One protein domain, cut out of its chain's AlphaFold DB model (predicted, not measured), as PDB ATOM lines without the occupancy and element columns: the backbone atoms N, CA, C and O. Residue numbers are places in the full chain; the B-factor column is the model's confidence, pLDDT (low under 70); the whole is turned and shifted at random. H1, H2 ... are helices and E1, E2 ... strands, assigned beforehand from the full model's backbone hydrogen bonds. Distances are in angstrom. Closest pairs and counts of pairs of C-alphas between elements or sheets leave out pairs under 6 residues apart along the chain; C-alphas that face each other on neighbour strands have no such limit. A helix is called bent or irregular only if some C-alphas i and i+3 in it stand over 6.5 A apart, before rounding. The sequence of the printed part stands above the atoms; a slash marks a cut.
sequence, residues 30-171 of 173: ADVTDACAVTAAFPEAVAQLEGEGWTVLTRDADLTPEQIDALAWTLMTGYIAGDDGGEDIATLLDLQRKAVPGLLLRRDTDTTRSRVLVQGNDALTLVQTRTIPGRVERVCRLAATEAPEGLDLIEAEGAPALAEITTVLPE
ATOM      1  N   ALA A  30      10.944   2.311 -14.384       56.47
ATOM      2  CA  ALA A  30      11.308   2.383 -12.973       56.47
ATOM      3  C   ALA A  30      12.656   1.689 -12.703       56.47
ATOM      4  O   ALA A  30      13.468   2.202 -11.936       56.47
ATOM      5  N   ASP A  31      12.944   0.588 -13.401       76.81
ATOM      6  CA  ASP A  31      14.109  -0.256 -13.124       76.81
ATOM      7  C   ASP A  31      15.421   0.386 -13.613       76.81
ATOM      8  O   ASP A  31      16.453   0.302 -12.939       76.81
ATOM      9  N   VAL A  32      15.377   1.126 -14.732       86.19
ATOM     10  CA  VAL A  32      16.500   1.973 -15.185       86.19
ATOM     11  C   VAL A  32      16.726   3.129 -14.208       86.19
ATOM     12  O   VAL A  32      17.870   3.428 -13.860       86.19
ATOM     13  N   THR A  33      15.650   3.759 -13.726       88.44
ATOM     14  CA  THR A  33      15.734   4.867 -12.763       88.44
ATOM     15  C   THR A  33      16.399   4.419 -11.464       88.44
ATOM     16  O   THR A  33      17.348   5.062 -11.009       88.44
ATOM     17  N   ASP A  34      15.982   3.282 -10.907       89.19
ATOM     18  CA  ASP A  34      16.541   2.740  -9.669       89.19
ATOM     19  C   ASP A  34      18.012   2.327  -9.832       89.19
ATOM     20  O   ASP A  34      18.857   2.706  -9.012       89.19
ATOM     21  N   ALA A  35      18.370   1.654 -10.932       89.88
ATOM     22  CA  ALA A  35      19.766   1.339 -11.236       89.88
ATOM     23  C   ALA A  35      20.639   2.604 -11.378       89.88
ATOM     24  O   ALA A  35      21.809   2.614 -10.986       89.88
ATOM     25  N   CYS A  36      20.088   3.699 -11.903       90.00
ATOM     26  CA  CYS A  36      20.822   4.938 -12.155       90.00
ATOM     27  C   CYS A  36      20.882   5.905 -10.961       90.00
ATOM     28  O   CYS A  36      21.892   6.593 -10.802       90.00
ATOM     29  N   ALA A  37      19.855   5.948 -10.111       90.19
ATOM     30  CA  ALA A  37      19.713   6.946  -9.047       90.19
ATOM     31  C   ALA A  37      19.660   6.373  -7.617       90.19
ATOM     32  O   ALA A  37      19.901   7.114  -6.664       90.19
ATOM     33  N   VAL A  38      19.373   5.080  -7.436       88.31
ATOM     34  CA  VAL A  38      19.137   4.481  -6.106       88.31
ATOM     35  C   VAL A  38      20.212   3.457  -5.735       88.31
ATOM     36  O   VAL A  38      20.770   3.515  -4.636       88.31
ATOM     37  N   THR A  39      20.552   2.539  -6.642       88.62
ATOM     38  CA  THR A  39      21.438   1.398  -6.356       88.62
ATOM     39  C   THR A  39      22.888   1.837  -6.125       88.62
ATOM     40  O   THR A  39      23.641   2.113  -7.059       88.62
ATOM     41  N   ALA A  40      23.317   1.924  -4.864       82.50
ATOM     42  CA  ALA A  40      24.541   2.638  -4.498       82.50
ATOM     43  C   ALA A  40      25.842   2.031  -5.073       82.50
ATOM     44  O   ALA A  40      26.735   2.776  -5.490       82.50
ATOM     45  N   ALA A  41      25.968   0.701  -5.157       90.69
ATOM     46  CA  ALA A  41      27.166   0.065  -5.704       90.69
ATOM     47  C   ALA A  41      27.096  -0.090  -7.234       90.69
ATOM     48  O   ALA A  41      26.117  -0.574  -7.795       90.69
ATOM     49  N   PHE A  42      28.182   0.268  -7.926       93.50
ATOM     50  CA  PHE A  42      28.250   0.193  -9.392       93.50
ATOM     51  C   PHE A  42      28.006  -1.218  -9.975       93.50
ATOM     52  O   PHE A  42      27.272  -1.313 -10.952       93.50
ATOM     53  N   PRO A  43      28.570  -2.318  -9.425       94.50
ATOM     54  CA  PRO A  43      28.321  -3.657  -9.969       94.50
ATOM     55  C   PRO A  43      26.874  -4.123  -9.773       94.50
ATOM     56  O   PRO A  43      26.361  -4.844 -10.615       94.50
ATOM     57  N   GLU A  44      26.218  -3.695  -8.690       94.44
ATOM     58  CA  GLU A  44      24.815  -4.019  -8.408       94.44
ATOM     59  C   GLU A  44      23.886  -3.308  -9.397       94.44
ATOM     60  O   GLU A  44      22.988  -3.938  -9.940       94.44
ATOM     61  N   ALA A  45      24.156  -2.036  -9.713       94.88
ATOM     62  CA  ALA A  45      23.416  -1.293 -10.732       94.88
ATOM     63  C   ALA A  45      23.545  -1.925 -12.130       94.88
ATOM     64  O   ALA A  45      22.568  -2.008 -12.866       94.88
ATOM     65  N   VAL A  46      24.741  -2.409 -12.486       96.25
ATOM     66  CA  VAL A  46      24.961  -3.141 -13.745       96.25
ATOM     67  C   VAL A  46      24.204  -4.473 -13.738       96.25
ATOM     68  O   VAL A  46      23.482  -4.748 -14.687       96.25
ATOM     69  N   ALA A  47      24.300  -5.254 -12.659       95.06
ATOM     70  CA  ALA A  47      23.611  -6.540 -12.544       95.06
ATOM     71  C   ALA A  47      22.075  -6.406 -12.521       95.06
ATOM     72  O   ALA A  47      21.380  -7.291 -13.014       95.06
ATOM     73  N   GLN A  48      21.544  -5.303 -11.981       94.50
ATOM     74  CA  GLN A  48      20.124  -4.958 -12.058       94.50
ATOM     75  C   GLN A  48      19.703  -4.746 -13.518       94.50
ATOM     76  O   GLN A  48      18.791  -5.417 -13.984       94.50
ATOM     77  N   LEU A  49      20.423  -3.904 -14.267       94.44
ATOM     78  CA  LEU A  49      20.165  -3.687 -15.697       94.44
ATOM     79  C   LEU A  49      20.288  -4.988 -16.513       94.44
ATOM     80  O   LEU A  49      19.461  -5.244 -17.385       94.44
ATOM     81  N   GLU A  50      21.271  -5.844 -16.214       94.50
ATOM     82  CA  GLU A  50      21.399  -7.168 -16.844       94.50
ATOM     83  C   GLU A  50      20.209  -8.095 -16.528       94.50
ATOM     84  O   GLU A  50      19.767  -8.847 -17.398       94.50
ATOM     85  N   GLY A  51      19.645  -8.009 -15.317       92.06
ATOM     86  CA  GLY A  51      18.397  -8.684 -14.939       92.06
ATOM     87  C   GLY A  51      17.186  -8.215 -15.752       92.06
ATOM     88  O   GLY A  51      16.363  -9.037 -16.148       92.06
ATOM     89  N   GLU A  52      17.153  -6.926 -16.091       89.69
ATOM     90  CA  GLU A  52      16.161  -6.289 -16.970       89.69
ATOM     91  C   GLU A  52      16.409  -6.528 -18.474       89.69
ATOM     92  O   GLU A  52      15.747  -5.949 -19.336       89.69
ATOM     93  N   GLY A  53      17.362  -7.398 -18.824       91.69
ATOM     94  CA  GLY A  53      17.642  -7.792 -20.205       91.69
ATOM     95  C   GLY A  53      18.539  -6.828 -20.986       91.69
ATOM     96  O   GLY A  53      18.652  -6.974 -22.206       91.69
ATOM     97  N   TRP A  54      19.194  -5.872 -20.320       95.12
ATOM     98  CA  TRP A  54      20.281  -5.106 -20.925       95.12
ATOM     99  C   TRP A  54      21.531  -5.977 -21.069       95.12
ATOM    100  O   TRP A  54      21.923  -6.695 -20.156       95.12
ATOM    101  N   THR A  55      22.208  -5.894 -22.209       96.75
ATOM    102  CA  THR A  55      23.462  -6.619 -22.451       96.75
ATOM    103  C   THR A  55      24.645  -5.673 -22.313       96.75
ATOM    104  O   THR A  55      24.744  -4.701 -23.060       96.75
ATOM    105  N   VAL A  56      25.564  -5.958 -21.385       97.00
ATOM    106  CA  VAL A  56      26.828  -5.215 -21.253       97.00
ATOM    107  C   VAL A  56      27.726  -5.495 -22.459       97.00
ATOM    108  O   VAL A  56      28.108  -6.635 -22.718       97.00
ATOM    109  N   LEU A  57      28.109  -4.440 -23.176       97.00
ATOM    110  CA  LEU A  57      28.994  -4.532 -24.331       97.00
ATOM    111  C   LEU A  57      30.463  -4.681 -23.915       97.00
ATOM    112  O   LEU A  57      30.969  -3.978 -23.033       97.00
ATOM    113  N   THR A  58      31.173  -5.571 -24.607       94.69
ATOM    114  CA  THR A  58      32.623  -5.757 -24.489       94.69
ATOM    115  C   THR A  58      33.378  -4.970 -25.565       94.69
ATOM    116  O   THR A  58      32.801  -4.453 -26.519       94.69
ATOM    117  N   ARG A  59      34.707  -4.877 -25.424       92.44
ATOM    118  CA  ARG A  59      35.606  -4.183 -26.369       92.44
ATOM    119  C   ARG A  59      35.517  -4.704 -27.815       92.44
ATOM    120  O   ARG A  59      35.861  -3.979 -28.741       92.44
ATOM    121  N   ASP A  60      35.159  -5.968 -27.969       92.19
ATOM    122  CA  ASP A  60      35.093  -6.742 -29.208       92.19
ATOM    123  C   ASP A  60      33.655  -6.981 -29.698       92.19
ATOM    124  O   ASP A  60      33.453  -7.773 -30.616       92.19
ATOM    125  N   ALA A  61      32.665  -6.299 -29.111       94.19
ATOM    126  CA  ALA A  61      31.284  -6.373 -29.566       94.19
ATOM    127  C   ALA A  61      31.130  -5.801 -30.986       94.19
ATOM    128  O   ALA A  61      31.574  -4.686 -31.271       94.19
ATOM    129  N   ASP A  62      30.469  -6.564 -31.856       94.06
ATOM    130  CA  ASP A  62      30.033  -6.107 -33.175       94.06
ATOM    131  C   ASP A  62      28.683  -5.396 -33.019       94.06
ATOM    132  O   ASP A  62      27.754  -5.960 -32.437       94.06
ATOM    133  N   LEU A  63      28.596  -4.142 -33.466       95.56
ATOM    134  CA  LEU A  63      27.434  -3.278 -33.235       95.56
ATOM    135  C   LEU A  63      26.625  -3.100 -34.513       95.56
ATOM    136  O   LEU A  63      27.182  -2.843 -35.584       95.56
ATOM    137  N   THR A  64      25.300  -3.146 -34.389       96.88
ATOM    138  CA  THR A  64      24.423  -2.776 -35.502       96.88
ATOM    139  C   THR A  64      24.494  -1.266 -35.779       96.88
ATOM    140  O   THR A  64      24.806  -0.484 -34.873       96.88
ATOM    141  N   PRO A  65      24.187  -0.809 -37.010       96.62
ATOM    142  CA  PRO A  65      24.072   0.618 -37.314       96.62
ATOM    143  C   PRO A  65      23.120   1.362 -36.366       96.62
ATOM    144  O   PRO A  65      23.412   2.484 -35.967       96.62
ATOM    145  N   GLU A  66      22.025   0.717 -35.965       96.50
ATOM    146  CA  GLU A  66      21.019   1.248 -35.043       96.50
ATOM    147  C   GLU A  66      21.592   1.439 -33.630       96.50
ATOM    148  O   GLU A  66      21.414   2.497 -33.032       96.50
ATOM    149  N   GLN A  67      22.361   0.469 -33.123       97.12
ATOM    150  CA  GLN A  67      23.050   0.581 -31.832       97.12
ATOM    151  C   GLN A  67      24.152   1.647 -31.856       97.12
ATOM    152  O   GLN A  67      24.350   2.346 -30.864       97.12
ATOM    153  N   ILE A  68      24.861   1.803 -32.981       98.00
ATOM    154  CA  ILE A  68      25.826   2.895 -33.169       98.00
ATOM    155  C   ILE A  68      25.109   4.250 -33.148       98.00
ATOM    156  O   ILE A  68      25.620   5.187 -32.538       98.00
ATOM    157  N   ASP A  69      23.934   4.368 -33.767       97.69
ATOM    158  CA  ASP A  69      23.152   5.608 -33.752       97.69
ATOM    159  C   ASP A  69      22.655   5.949 -32.343       97.69
ATOM    160  O   ASP A  69      22.926   7.040 -31.840       97.69
ATOM    161  N   ALA A  70      22.028   4.993 -31.651       97.50
ATOM    162  CA  ALA A  70      21.568   5.176 -30.278       97.50
ATOM    163  C   ALA A  70      22.728   5.539 -29.330       97.50
ATOM    164  O   ALA A  70      22.630   6.491 -28.553       97.50
ATOM    165  N   LEU A  71      23.881   4.867 -29.442       98.06
ATOM    166  CA  LEU A  71      25.072   5.217 -28.661       98.06
ATOM    167  C   LEU A  71      25.621   6.606 -29.003       98.06
ATOM    168  O   LEU A  71      26.056   7.315 -28.093       98.06
ATOM    169  N   ALA A  72      25.565   7.028 -30.267       97.94
ATOM    170  CA  ALA A  72      25.935   8.381 -30.666       97.94
ATOM    171  C   ALA A  72      25.016   9.427 -30.011       97.94
ATOM    172  O   ALA A  72      25.514  10.419 -29.477       97.94
ATOM    173  N   TRP A  73      23.706   9.171 -29.931       97.38
ATOM    174  CA  TRP A  73      22.770  10.021 -29.189       97.38
ATOM    175  C   TRP A  73      23.078  10.090 -27.687       97.38
ATOM    176  O   TRP A  73      23.024  11.179 -27.116       97.38
ATOM    177  N   THR A  74      23.529   9.002 -27.045       96.75
ATOM    178  CA  THR A  74      23.993   9.075 -25.640       96.75
ATOM    179  C   THR A  74      25.231   9.967 -25.433       96.75
ATOM    180  O   THR A  74      25.523  10.356 -24.304       96.75
ATOM    181  N   LEU A  75      25.961  10.329 -26.495       95.25
ATOM    182  CA  LEU A  75      27.054  11.311 -26.445       95.25
ATOM    183  C   LEU A  75      26.588  12.749 -26.726       95.25
ATOM    184  O   LEU A  75      27.295  13.692 -26.372       95.25
ATOM    185  N   MET A  76      25.404  12.925 -27.318       94.81
ATOM    186  CA  MET A  76      24.864  14.229 -27.719       94.81
ATOM    187  C   MET A  76      24.246  15.039 -26.571       94.81
ATOM    188  O   MET A  76      24.108  16.251 -26.718       94.81
ATOM    189  N   THR A  77      23.910  14.426 -25.427       90.00
ATOM    190  CA  THR A  77      23.174  15.091 -24.325       90.00
ATOM    191  C   THR A  77      23.809  16.416 -23.885       90.00
ATOM    192  O   THR A  77      23.113  17.415 -23.724       90.00
ATOM    193  N   GLY A  78      25.141  16.454 -23.763       86.50
ATOM    194  CA  GLY A  78      25.888  17.649 -23.359       86.50
ATOM    195  C   GLY A  78      25.970  18.751 -24.422       86.50
ATOM    196  O   GLY A  78      26.147  19.909 -24.057       86.50
ATOM    197  N   TYR A  79      25.827  18.409 -25.707       89.38
ATOM    198  CA  TYR A  79      25.751  19.384 -26.799       89.38
ATOM    199  C   TYR A  79      24.337  19.966 -26.912       89.38
ATOM    200  O   TYR A  79      24.183  21.173 -27.038       89.38
ATOM    201  N   ILE A  80      23.303  19.128 -26.771       89.56
ATOM    202  CA  ILE A  80      21.893  19.555 -26.800       89.56
ATOM    203  C   ILE A  80      21.570  20.490 -25.622       89.56
ATOM    204  O   ILE A  80      20.857  21.476 -25.783       89.56
ATOM    205  N   ALA A  81      22.107  20.201 -24.434       81.31
ATOM    206  CA  ALA A  81      21.901  21.014 -23.234       81.31
ATOM    207  C   ALA A  81      22.862  22.220 -23.110       81.31
ATOM    208  O   ALA A  81      22.847  22.901 -22.081       81.31
ATOM    209  N   GLY A  82      23.739  22.453 -24.094       79.50
ATOM    210  CA  GLY A  82      24.919  23.303 -23.942       79.50
ATOM    211  C   GLY A  82      25.262  24.148 -25.168       79.50
ATOM    212  O   GLY A  82      24.388  24.659 -25.859       79.50
ATOM    213  N   ASP A  83      26.563  24.348 -25.371       77.31
ATOM    214  CA  ASP A  83      27.130  25.038 -26.532       77.31
ATOM    215  C   ASP A  83      27.497  23.986 -27.591       77.31
ATOM    216  O   ASP A  83      28.325  23.104 -27.338       77.31
ATOM    217  N   ASP A  84      26.861  24.066 -28.759       81.19
ATOM    218  CA  ASP A  84      27.130  23.215 -29.924       81.19
ATOM    219  C   ASP A  84      28.399  23.642 -30.692       81.19
ATOM    220  O   ASP A  84      28.863  22.933 -31.587       81.19
ATOM    221  N   GLY A  85      29.003  24.781 -30.326       81.50
ATOM    222  CA  GLY A  85      30.150  25.371 -31.010       81.50
ATOM    223  C   GLY A  85      29.803  26.042 -32.344       81.50
ATOM    224  O   GLY A  85      30.716  26.437 -33.072       81.50
ATOM    225  N   GLY A  86      28.515  26.188 -32.667       85.31
ATOM    226  CA  GLY A  86      28.001  26.656 -33.954       85.31
ATOM    227  C   GLY A  86      27.872  25.570 -35.030       85.31
ATOM    228  O   GLY A  86      27.637  25.914 -36.189       85.31
ATOM    229  N   GLU A  87      28.042  24.293 -34.673       91.31
ATOM    230  CA  GLU A  87      27.871  23.140 -35.569       91.31
ATOM    231  C   GLU A  87      26.439  22.586 -35.491       91.31
ATOM    232  O   GLU A  87      25.815  22.586 -34.433       91.31
ATOM    233  N   ASP A  88      25.908  22.065 -36.601       90.38
ATOM    234  CA  ASP A  88      24.564  21.481 -36.603       90.38
ATOM    235  C   ASP A  88      24.509  20.078 -35.954       90.38
ATOM    236  O   ASP A  88      25.491  19.327 -35.918       90.38
ATOM    237  N   ILE A  89      23.319  19.695 -35.470       90.69
ATOM    238  CA  ILE A  89      23.074  18.410 -34.789       90.69
ATOM    239  C   ILE A  89      23.473  17.208 -35.659       90.69
ATOM    240  O   ILE A  89      24.007  16.234 -35.131       90.69
ATOM    241  N   ALA A  90      23.245  17.246 -36.976       92.38
ATOM    242  CA  ALA A  90      23.549  16.117 -37.855       92.38
ATOM    243  C   ALA A  90      25.066  15.940 -38.046       92.38
ATOM    244  O   ALA A  90      25.557  14.805 -38.040       92.38
ATOM    245  N   THR A  91      25.802  17.049 -38.148       94.50
ATOM    246  CA  THR A  91      27.268  17.100 -38.186       94.50
ATOM    247  C   THR A  91      27.870  16.582 -36.877       94.50
ATOM    248  O   THR A  91      28.717  15.684 -36.899       94.50
ATOM    249  N   LEU A  92      27.388  17.061 -35.725       94.94
ATOM    250  CA  LEU A  92      27.826  16.570 -34.415       94.94
ATOM    251  C   LEU A  92      27.517  15.076 -34.226       94.94
ATOM    252  O   LEU A  92      28.381  14.325 -33.773       94.94
ATOM    253  N   LEU A  93      26.332  14.613 -34.627       95.75
ATOM    254  CA  LEU A  93      25.928  13.212 -34.509       95.75
ATOM    255  C   LEU A  93      26.778  12.281 -35.392       95.75
ATOM    256  O   LEU A  93      27.156  11.199 -34.948       95.75
ATOM    257  N   ASP A  94      27.149  12.689 -36.609       96.56
ATOM    258  CA  ASP A  94      28.104  11.947 -37.450       96.56
ATOM    259  C   ASP A  94      29.500  11.833 -36.803       96.56
ATOM    260  O   ASP A  94      30.130  10.770 -36.859       96.56
ATOM    261  N   LEU A  95      29.966  12.878 -36.109       95.81
ATOM    262  CA  LEU A  95      31.182  12.799 -35.290       95.81
ATOM    263  C   LEU A  95      31.011  11.831 -34.108       95.81
ATOM    264  O   LEU A  95      31.906  11.016 -33.866       95.81
ATOM    265  N   GLN A  96      29.866  11.848 -33.415       96.75
ATOM    266  CA  GLN A  96      29.616  10.923 -32.303       96.75
ATOM    267  C   GLN A  96      29.524   9.461 -32.762       96.75
ATOM    268  O   GLN A  96      30.139   8.604 -32.130       96.75
ATOM    269  N   ARG A  97      28.883   9.156 -33.903       97.88
ATOM    270  CA  ARG A  97      28.865   7.799 -34.500       97.88
ATOM    271  C   ARG A  97      30.281   7.255 -34.719       97.88
ATOM    272  O   ARG A  97      30.559   6.100 -34.407       97.88
ATOM    273  N   LYS A  98      31.205   8.101 -35.189       96.81
ATOM    274  CA  LYS A  98      32.632   7.757 -35.358       96.81
ATOM    275  C   LYS A  98      33.365   7.581 -34.022       96.81
ATOM    276  O   LYS A  98      34.365   6.866 -33.972       96.81
ATOM    277  N   ALA A  99      32.882   8.209 -32.949       95.50
ATOM    278  CA  ALA A  99      33.437   8.105 -31.602       95.50
ATOM    279  C   ALA A  99      32.917   6.895 -30.799       95.50
ATOM    280  O   ALA A  99      33.616   6.461 -29.880       95.50
ATOM    281  N   VAL A 100      31.760   6.310 -31.149       96.56
ATOM    282  CA  VAL A 100      31.146   5.163 -30.439       96.56
ATOM    283  C   VAL A 100      32.121   4.010 -30.146       96.56
ATOM    284  O   VAL A 100      32.168   3.584 -28.989       96.56
ATOM    285  N   PRO A 101      32.974   3.535 -31.082       93.38
ATOM    286  CA  PRO A 101      33.952   2.485 -30.774       93.38
ATOM    287  C   PRO A 101      34.894   2.852 -29.616       93.38
ATOM    288  O   PRO A 101      35.311   1.990 -28.846       93.38
ATOM    289  N   GLY A 102      35.192   4.143 -29.437       93.62
ATOM    290  CA  GLY A 102      35.996   4.663 -28.332       93.62
ATOM    291  C   GLY A 102      35.369   4.453 -26.949       93.62
ATOM    292  O   GLY A 102      36.113   4.313 -25.975       93.62
ATOM    293  N   LEU A 103      34.036   4.353 -26.849       94.06
ATOM    294  CA  LEU A 103      33.350   4.042 -25.590       94.06
ATOM    295  C   LEU A 103      33.724   2.644 -25.085       94.06
ATOM    296  O   LEU A 103      34.097   2.489 -23.923       94.06
ATOM    297  N   LEU A 104      33.717   1.651 -25.978       94.56
ATOM    298  CA  LEU A 104      34.049   0.251 -25.672       94.56
ATOM    299  C   LEU A 104      35.550   0.037 -25.399       94.56
ATOM    300  O   LEU A 104      35.969  -0.978 -24.836       94.56
ATOM    301  N   LEU A 105      36.394   1.004 -25.774       93.75
ATOM    302  CA  LEU A 105      37.823   0.988 -25.466       93.75
ATOM    303  C   LEU A 105      38.150   1.518 -24.064       93.75
ATOM    304  O   LEU A 105      39.273   1.268 -23.600       93.75
ATOM    305  N   ARG A 106      37.217   2.224 -23.407       91.88
ATOM    306  CA  ARG A 106      37.415   2.873 -22.104       91.88
ATOM    307  C   ARG A 106      37.722   1.839 -21.019       91.88
ATOM    308  O   ARG A 106      37.109   0.780 -20.946       91.88
ATOM    309  N   ARG A 107      38.715   2.141 -20.182       92.56
ATOM    310  CA  ARG A 107      39.120   1.294 -19.053       92.56
ATOM    311  C   ARG A 107      38.651   1.918 -17.749       92.56
ATOM    312  O   ARG A 107      38.781   3.129 -17.577       92.56
ATOM    313  N   ASP A 108      38.171   1.074 -16.843       94.81
ATOM    314  CA  ASP A 108      37.943   1.462 -15.454       94.81
ATOM    315  C   ASP A 108      39.268   1.901 -14.804       94.81
ATOM    316  O   ASP A 108      40.348   1.392 -15.123       94.81
ATOM    317  N   THR A 109      39.169   2.840 -13.869       93.62
ATOM    318  CA  THR A 109      40.253   3.315 -13.006       93.62
ATOM    319  C   THR A 109      39.828   3.212 -11.539       93.62
ATOM    320  O   THR A 109      38.673   2.913 -11.224       93.62
ATOM    321  N   ASP A 110      40.742   3.524 -10.618       90.25
ATOM    322  CA  ASP A 110      40.439   3.572  -9.181       90.25
ATOM    323  C   ASP A 110      39.356   4.606  -8.820       90.25
ATOM    324  O   ASP A 110      38.766   4.529  -7.739       90.25
ATOM    325  N   THR A 111      39.101   5.584  -9.699       91.31
ATOM    326  CA  THR A 111      38.158   6.696  -9.493       91.31
ATOM    327  C   THR A 111      36.968   6.690 -10.445       91.31
ATOM    328  O   THR A 111      35.932   7.224 -10.062       91.31
ATOM    329  N   THR A 112      37.069   6.106 -11.641       94.81
ATOM    330  CA  THR A 112      36.002   6.124 -12.653       94.81
ATOM    331  C   THR A 112      35.722   4.723 -13.179       94.81
ATOM    332  O   THR A 112      36.633   4.028 -13.615       94.81
ATOM    333  N   ARG A 113      34.448   4.331 -13.207       95.81
ATOM    334  CA  ARG A 113      33.966   3.107 -13.859       95.81
ATOM    335  C   ARG A 113      32.964   3.462 -14.945       95.81
ATOM    336  O   ARG A 113      32.225   4.435 -14.796       95.81
ATOM    337  N   SER A 114      32.935   2.695 -16.028       96.81
ATOM    338  CA  SER A 114      31.992   2.927 -17.128       96.81
ATOM    339  C   SER A 114      31.541   1.632 -17.784       96.81
ATOM    340  O   SER A 114      32.377   0.795 -18.122       96.81
ATOM    341  N   ARG A 115      30.239   1.480 -18.017       97.69
ATOM    342  CA  ARG A 115      29.673   0.414 -18.849       97.69
ATOM    343  C   ARG A 115      28.838   1.021 -19.962       97.69
ATOM    344  O   ARG A 115      28.258   2.095 -19.814       97.69
ATOM    345  N   VAL A 116      28.815   0.303 -21.072       98.00
ATOM    346  CA  VAL A 116      27.929   0.549 -22.200       98.00
ATOM    347  C   VAL A 116      27.037  -0.676 -22.292       98.00
ATOM    348  O   VAL A 116      27.543  -1.796 -22.218       98.00
ATOM    349  N   LEU A 117      25.732  -0.466 -22.379       97.69
ATOM    350  CA  LEU A 117      24.741  -1.524 -22.432       97.69
ATOM    351  C   LEU A 117      23.789  -1.269 -23.599       97.69
ATOM    352  O   LEU A 117      23.545  -0.117 -23.959       97.69
ATOM    353  N   VAL A 118      23.245  -2.339 -24.171       96.94
ATOM    354  CA  VAL A 118      22.219  -2.267 -25.220       96.94
ATOM    355  C   VAL A 118      21.055  -3.203 -24.932       96.94
ATOM    356  O   VAL A 118      21.232  -4.247 -24.301       96.94
ATOM    357  N   GLN A 119      19.881  -2.850 -25.442       94.88
ATOM    358  CA  GLN A 119      18.690  -3.688 -25.423       94.88
ATOM    359  C   GLN A 119      17.965  -3.556 -26.766       94.88
ATOM    360  O   GLN A 119      17.306  -2.563 -27.050       94.88
ATOM    361  N   GLY A 120      18.137  -4.549 -27.643       93.94
ATOM    362  CA  GLY A 120      17.702  -4.424 -29.036       93.94
ATOM    363  C   GLY A 120      18.436  -3.270 -29.729       93.94
ATOM    364  O   GLY A 120      19.653  -3.345 -29.906       93.94
ATOM    365  N   ASN A 121      17.692  -2.223 -30.092       95.12
ATOM    366  CA  ASN A 121      18.221  -0.994 -30.694       95.12
ATOM    367  C   ASN A 121      18.522   0.104 -29.659       95.12
ATOM    368  O   ASN A 121      19.161   1.095 -30.004       95.12
ATOM    369  N   ASP A 122      18.081  -0.066 -28.413       95.56
ATOM    370  CA  ASP A 122      18.211   0.941 -27.364       95.56
ATOM    371  C   ASP A 122      19.601   0.867 -26.725       95.56
ATOM    372  O   ASP A 122      20.212  -0.206 -26.640       95.56
ATOM    373  N   ALA A 123      20.109   2.006 -26.259       97.31
ATOM    374  CA  ALA A 123      21.464   2.141 -25.741       97.31
ATOM    375  C   ALA A 123      21.515   2.923 -24.426       97.31
ATOM    376  O   ALA A 123      20.951   4.011 -24.306       97.31
ATOM    377  N   LEU A 124      22.274   2.400 -23.463       97.06
ATOM    378  CA  LEU A 124      22.557   3.043 -22.184       97.06
ATOM    379  C   LEU A 124      24.072   3.184 -21.996       97.06
ATOM    380  O   LEU A 124      24.818   2.204 -22.072       97.06
ATOM    381  N   THR A 125      24.541   4.385 -21.667       97.62
ATOM    382  CA  THR A 125      25.876   4.568 -21.077       97.62
ATOM    383  C   THR A 125      25.743   4.887 -19.597       97.62
ATOM    384  O   THR A 125      24.985   5.767 -19.200       97.62
ATOM    385  N   LEU A 126      26.485   4.153 -18.770       97.31
ATOM    386  CA  LEU A 126      26.487   4.268 -17.315       97.31
ATOM    387  C   LEU A 126      27.918   4.556 -16.858       97.31
ATOM    388  O   LEU A 126      28.808   3.714 -16.994       97.31
ATOM    389  N   VAL A 127      28.152   5.744 -16.303       96.69
ATOM    390  CA  VAL A 127      29.459   6.191 -15.804       96.69
ATOM    391  C   VAL A 127      29.342   6.561 -14.332       96.69
ATOM    392  O   VAL A 127      28.447   7.304 -13.951       96.69
ATOM    393  N   GLN A 128      30.271   6.093 -13.499       96.00
ATOM    394  CA  GLN A 128      30.395   6.522 -12.105       96.00
ATOM    395  C   GLN A 128      31.804   7.045 -11.837       96.00
ATOM    396  O   GLN A 128      32.778   6.348 -12.113       96.00
ATOM    397  N   THR A 129      31.916   8.240 -11.256       95.12
ATOM    398  CA  THR A 129      33.186   8.892 -10.910       95.12
ATOM    399  C   THR A 129      33.201   9.331  -9.446       95.12
ATOM    400  O   THR A 129      32.295  10.019  -8.984       95.12
ATOM    401  N   ARG A 130      34.252   8.977  -8.698       91.94
ATOM    402  CA  ARG A 130      34.548   9.554  -7.378       91.94
ATOM    403  C   ARG A 130      35.025  10.992  -7.577       91.94
ATOM    404  O   ARG A 130      36.113  11.204  -8.107       91.94
ATOM    405  N   THR A 131      34.220  11.965  -7.154       85.56
ATOM    406  CA  THR A 131      34.507  13.400  -7.342       85.56
ATOM    407  C   THR A 131      35.293  13.985  -6.172       85.56
ATOM    408  O   THR A 131      36.264  14.708  -6.377       85.56
ATOM    409  N   ILE A 132      34.920  13.618  -4.944       84.06
ATOM    410  CA  ILE A 132      35.650  13.899  -3.696       84.06
ATOM    411  C   ILE A 132      35.537  12.678  -2.761       84.06
ATOM    412  O   ILE A 132      34.662  11.838  -2.979       84.06
ATOM    413  N   PRO A 133      36.383  12.531  -1.721       82.50
ATOM    414  CA  PRO A 133      36.264  11.419  -0.774       82.50
ATOM    415  C   PRO A 133      34.859  11.339  -0.161       82.50
ATOM    416  O   PRO A 133      34.346  12.343   0.332       82.50
ATOM    417  N   GLY A 134      34.232  10.160  -0.193       82.88
ATOM    418  CA  GLY A 134      32.868   9.964   0.300       82.88
ATOM    419  C   GLY A 134      31.751  10.294  -0.700       82.88
ATOM    420  O   GLY A 134      30.590  10.027  -0.390       82.88
ATOM    421  N   ARG A 135      32.065  10.844  -1.884       87.88
ATOM    422  CA  ARG A 135      31.084  11.268  -2.897       87.88
ATOM    423  C   ARG A 135      31.393  10.642  -4.253       87.88
ATOM    424  O   ARG A 135      32.448  10.896  -4.842       87.88
ATOM    425  N   VAL A 136      30.439   9.887  -4.785       91.62
ATOM    426  CA  VAL A 136      30.470   9.451  -6.183       91.62
ATOM    427  C   VAL A 136      29.340  10.126  -6.949       91.62
ATOM    428  O   VAL A 136      28.240  10.313  -6.440       91.62
ATOM    429  N   GLU A 137      29.638  10.534  -8.168       94.94
ATOM    430  CA  GLU A 137      28.674  11.025  -9.140       94.94
ATOM    431  C   GLU A 137      28.440   9.914 -10.156       94.94
ATOM    432  O   GLU A 137      29.400   9.301 -10.633       94.94
ATOM    433  N   ARG A 138      27.178   9.620 -10.450       95.50
ATOM    434  CA  ARG A 138      26.769   8.667 -11.474       95.50
ATOM    435  C   ARG A 138      25.961   9.404 -12.529       95.50
ATOM    436  O   ARG A 138      25.041  10.137 -12.191       95.50
ATOM    437  N   VAL A 139      26.317   9.174 -13.785       95.69
ATOM    438  CA  VAL A 139      25.621   9.683 -14.963       95.69
ATOM    439  C   VAL A 139      25.168   8.477 -15.773       95.69
ATOM    440  O   VAL A 139      25.998   7.666 -16.194       95.69
ATOM    441  N   CYS A 140      23.862   8.359 -15.970       95.81
ATOM    442  CA  CYS A 140      23.258   7.473 -16.954       95.81
ATOM    443  C   CYS A 140      22.750   8.294 -18.130       95.81
ATOM    444  O   CYS A 140      22.105   9.317 -17.916       95.81
ATOM    445  N   ARG A 141      22.983   7.827 -19.356       96.50
ATOM    446  CA  ARG A 141      22.403   8.411 -20.572       96.50
ATOM    447  C   ARG A 141      21.763   7.313 -21.386       96.50
ATOM    448  O   ARG A 141      22.445   6.352 -21.736       96.50
ATOM    449  N   LEU A 142      20.477   7.472 -21.652       95.81
ATOM    450  CA  LEU A 142      19.627   6.515 -22.341       95.81
ATOM    451  C   LEU A 142      19.184   7.114 -23.671       95.81
ATOM    452  O   LEU A 142      18.692   8.237 -23.689       95.81
ATOM    453  N   ALA A 143      19.327   6.351 -24.747       96.50
ATOM    454  CA  ALA A 143      18.689   6.602 -26.029       96.50
ATOM    455  C   ALA A 143      17.831   5.376 -26.363       96.50
ATOM    456  O   ALA A 143      18.373   4.285 -26.546       96.50
ATOM    457  N   ALA A 144      16.510   5.548 -26.391       93.81
ATOM    458  CA  ALA A 144      15.545   4.462 -26.540       93.81
ATOM    459  C   ALA A 144      14.543   4.716 -27.674       93.81
ATOM    460  O   ALA A 144      14.172   5.852 -27.973       93.81
ATOM    461  N   THR A 145      14.092   3.638 -28.306       90.44
ATOM    462  CA  THR A 145      13.117   3.659 -29.404       90.44
ATOM    463  C   THR A 145      11.741   4.124 -28.917       90.44
ATOM    464  O   THR A 145      11.025   4.811 -29.645       90.44
ATOM    465  N   GLU A 146      11.389   3.789 -27.675       86.38
ATOM    466  CA  GLU A 146      10.170   4.234 -26.997       86.38
ATOM    467  C   GLU A 146      10.512   5.075 -25.761       86.38
ATOM    468  O   GLU A 146      11.562   4.909 -25.142       86.38
ATOM    469  N   ALA A 147       9.618   5.998 -25.402       79.81
ATOM    470  CA  ALA A 147       9.799   6.864 -24.245       79.81
ATOM    471  C   ALA A 147       9.589   6.089 -22.928       79.81
ATOM    472  O   ALA A 147       8.464   5.657 -22.668       79.81
ATOM    473  N   PRO A 148      10.614   5.945 -22.068       78.31
ATOM    474  CA  PRO A 148      10.447   5.346 -20.747       78.31
ATOM    475  C   PRO A 148       9.555   6.229 -19.863       78.31
ATOM    476  O   PRO A 148       9.814   7.423 -19.697       78.31
ATOM    477  N   GLU A 149       8.513   5.652 -19.258       79.06
ATOM    478  CA  GLU A 149       7.605   6.400 -18.381       79.06
ATOM    479  C   GLU A 149       8.346   6.972 -17.160       79.06
ATOM    480  O   GLU A 149       9.085   6.263 -16.478       79.06
ATOM    481  N   GLY A 150       8.121   8.245 -16.835       77.50
ATOM    482  CA  GLY A 150       8.671   8.859 -15.621       77.50
ATOM    483  C   GLY A 150      10.127   9.330 -15.702       77.50
ATOM    484  O   GLY A 150      10.641   9.787 -14.683       77.50
ATOM    485  N   LEU A 151      10.773   9.282 -16.875       84.00
ATOM    486  CA  LEU A 151      12.005  10.039 -17.122       84.00
ATOM    487  C   LEU A 151      11.707  11.396 -17.766       84.00
ATOM    488  O   LEU A 151      10.867  11.503 -18.660       84.00
ATOM    489  N   ASP A 152      12.456  12.416 -17.349       88.06
ATOM    490  CA  ASP A 152      12.506  13.702 -18.042       88.06
ATOM    491  C   ASP A 152      13.284  13.530 -19.358       88.06
ATOM    492  O   ASP A 152      14.474  13.194 -19.359       88.06
ATOM    493  N   LEU A 153      12.600  13.731 -20.486       91.00
ATOM    494  CA  LEU A 153      13.186  13.577 -21.817       91.00
ATOM    495  C   LEU A 153      13.906  14.853 -22.269       91.00
ATOM    496  O   LEU A 153      13.444  15.971 -22.041       91.00
ATOM    497  N   ILE A 154      15.017  14.668 -22.973       90.81
ATOM    498  CA  ILE A 154      15.764  15.716 -23.661       90.81
ATOM    499  C   ILE A 154      15.208  15.832 -25.085       90.81
ATOM    500  O   ILE A 154      15.376  14.924 -25.900       90.81
ATOM    501  N   GLU A 155      14.559  16.952 -25.396       88.62
ATOM    502  CA  GLU A 155      14.041  17.223 -26.740       88.62
ATOM    503  C   GLU A 155      15.168  17.644 -27.699       88.62
ATOM    504  O   GLU A 155      15.885  18.615 -27.451       88.62
ATOM    505  N   ALA A 156      15.303  16.940 -28.826       86.69
ATOM    506  CA  ALA A 156      16.154  17.331 -29.950       86.69
ATOM    507  C   ALA A 156      15.560  16.838 -31.279       86.69
ATOM    508  O   ALA A 156      14.915  15.790 -31.341       86.69
ATOM    509  N   GLU A 157      15.764  17.595 -32.361       85.88
ATOM    510  CA  GLU A 157      15.223  17.238 -33.676       85.88
ATOM    511  C   GLU A 157      15.854  15.939 -34.199       85.88
ATOM    512  O   GLU A 157      17.076  15.803 -34.264       85.88
ATOM    513  N   GLY A 158      15.008  14.973 -34.569       86.25
ATOM    514  CA  GLY A 158      15.440  13.664 -35.065       86.25
ATOM    515  C   GLY A 158      16.007  12.718 -34.000       86.25
ATOM    516  O   GLY A 158      16.463  11.635 -34.362       86.25
ATOM    517  N   ALA A 159      15.976  13.093 -32.717       89.69
ATOM    518  CA  ALA A 159      16.445  12.240 -31.634       89.69
ATOM    519  C   ALA A 159      15.473  11.079 -31.327       89.69
ATOM    520  O   ALA A 159      14.257  11.232 -31.488       89.69
ATOM    521  N   PRO A 160      15.985   9.931 -30.843       93.31
ATOM    522  CA  PRO A 160      15.187   8.933 -30.131       93.31
ATOM    523  C   PRO A 160      14.694   9.504 -28.787       93.31
ATOM    524  O   PRO A 160      15.007  10.642 -28.433       93.31
ATOM    525  N   ALA A 161      13.969   8.712 -27.991       93.56
ATOM    526  CA  ALA A 161      13.686   9.092 -26.610       93.56
ATOM    527  C   ALA A 161      15.002   9.146 -25.816       93.56
ATOM    528  O   ALA A 161      15.584   8.120 -25.459       93.56
ATOM    529  N   LEU A 162      15.492  10.364 -25.597       94.56
ATOM    530  CA  LEU A 162      16.781  10.653 -24.983       94.56
ATOM    531  C   LEU A 162      16.565  11.112 -23.540       94.56
ATOM    532  O   LEU A 162      15.744  11.991 -23.296       94.56
ATOM    533  N   ALA A 163      17.310  10.561 -22.587       93.88
ATOM    534  CA  ALA A 163      17.265  10.979 -21.186       93.88
ATOM    535  C   ALA A 163      18.663  10.952 -20.549       93.88
ATOM    536  O   ALA A 163      19.494  10.101 -20.879       93.88
ATOM    537  N   GLU A 164      18.916  11.858 -19.601       94.62
ATOM    538  CA  GLU A 164      20.115  11.850 -18.755       94.62
ATOM    539  C   GLU A 164      19.723  11.891 -17.272       94.62
ATOM    540  O   GLU A 164      19.010  12.788 -16.831       94.62
ATOM    541  N   ILE A 165      20.230  10.935 -16.493       93.94
ATOM    542  CA  ILE A 165      20.057  10.874 -15.040       93.94
ATOM    543  C   ILE A 165      21.426  11.091 -14.401       93.94
ATOM    544  O   ILE A 165      22.281  10.203 -14.434       93.94
ATOM    545  N   THR A 166      21.619  12.255 -13.782       94.00
ATOM    546  CA  THR A 166      22.834  12.588 -13.027       94.00
ATOM    547  C   THR A 166      22.520  12.610 -11.535       94.00
ATOM    548  O   THR A 166      21.761  13.451 -11.058       94.00
ATOM    549  N   THR A 167      23.100  11.670 -10.784       94.00
ATOM    550  CA  THR A 167      22.857  11.485  -9.346       94.00
ATOM    551  C   THR A 167      24.154  11.472  -8.546       94.00
ATOM    552  O   THR A 167      25.185  10.946  -8.965       94.00
ATOM    553  N   VAL A 168      24.092  12.027  -7.338       92.50
ATOM    554  CA  VAL A 168      25.175  11.994  -6.355       92.50
ATOM    555  C   VAL A 168      24.854  10.949  -5.295       92.50
ATOM    556  O   VAL A 168      23.877  11.087  -4.565       92.50
ATOM    557  N   LEU A 169      25.715   9.942  -5.173       88.06
ATOM    558  CA  LEU A 169      25.572   8.837  -4.229       88.06
ATOM    559  C   LEU A 169      26.667   8.904  -3.145       88.06
ATOM    560  O   LEU A 169      27.773   9.406  -3.399       88.06
ATOM    561  N   PRO A 170      26.401   8.386  -1.931       84.38
ATOM    562  CA  PRO A 170      27.449   8.152  -0.946       84.38
ATOM    563  C   PRO A 170      28.427   7.085  -1.454       84.38
ATOM    564  O   PRO A 170      28.039   6.119  -2.112       84.38
ATOM    565  N   GLU A 171      29.708   7.233  -1.128       79.50
ATOM    566  CA  GLU A 171      30.706   6.214  -1.453       79.50
ATOM    567  C   GLU A 171      30.511   4.948  -0.597       79.50
ATOM    568  O   GLU A 171      30.753   4.953   0.613       79.50
TER     569      GLU A 171
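AT A GLANCE: This is residues 30 to 171 of the 173 residues of an uncharacterized protein of Jannaschia pohangensis (UniProt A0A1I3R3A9). One twisted sheet of four long strands stands between helices: the hairpin of H1 and H2 packs on one face, and H3 crosses the other face with H4 packed on H3. This makes three layers, helices on both faces of a sheet, with H1 and H2 on one side and H3 on the other. The 142 printed residues run H1 H2 H3 H4 E1 E2 E3 E4, class mixed; the sheet E1 E2 E3 E4 is antiparallel and a meander, each strand the neighbour of the one before. The whole is compact and rounded, with a radius of gyration of the C-alphas of 14.6 A and spans of 39 by 31 by 31 A.

IN THESE COORDINATES: Find C-alpha 30 at (11.308, 2.383, -12.973), where H1, residues 30 to 37, begins; H2 is residues 42 to 51. H3, residues 65 to 80, measures 21.8 A and has a kink of 33 degrees near residue 74; H4, residues 89 to 105, measures 24.7 A and has a kink of 40 degrees near residue 98. Both are irregular: C-alphas 75 and 78, and likewise 98 and 101, are 7.1 A apart. E1, residues 112 to 119, measures 23.6 A; E2, residues 122 to 132, 32.1 A; E3, residues 135 to 144, and E4, residues 161 to 170, 29.1 A each. E4 ends at C-alpha 170, (27.449, 8.152, -0.946).

HOW THE PARTS SIT: Start in the sheet, where N 115 and O 126 of E1 and E2 are 2.8 A apart, N 127 and O 139 of E2 and E3 2.9 A, and N 140 and O 165 of E3 and E4 2.9 A, within hydrogen-bond range. H1 and H2 touch, closest at the C-alphas of Ala 35 and Ala 45, 4.5 A, at a shallow tilt of 13 degrees, opposite ways. H2 runs along the strands at a height over the sheet of 9.8 A; H1 only just stands up from the sheet, at 40.4 degrees. On the opposite face H3 runs slantwise to the strands, 51 degrees to E3 on the local plane, at a height of 8.2 A; its C-alpha 70 is 5.3 A from that of Ala 143, their closest pair. H4 touches H3, closest at the C-alphas of Ala 72 and Gln 96, 4.8 A, at 69 degrees, a steep tilt only just short of about perpendicular; it only grazes the sheet with residues 100 to 104. Every O i to N i+4 pair is within hydrogen-bond range in H1 and H2, against 9 of 12 in H3 and 9 of 13 in H4.

THE WHOLE: Look to the C-alphas of Gly 51 and Gly 86 for the two farthest apart, 41.3 A. The printed part has no cut; the long links are residues 52 to 64, of which 55 to 56 pair antiparallel with residues 117 to 118 of E1, and residues 145 to 160. Mean pLDDT of the printed part is 91.7, and residue 30 alone is under 70.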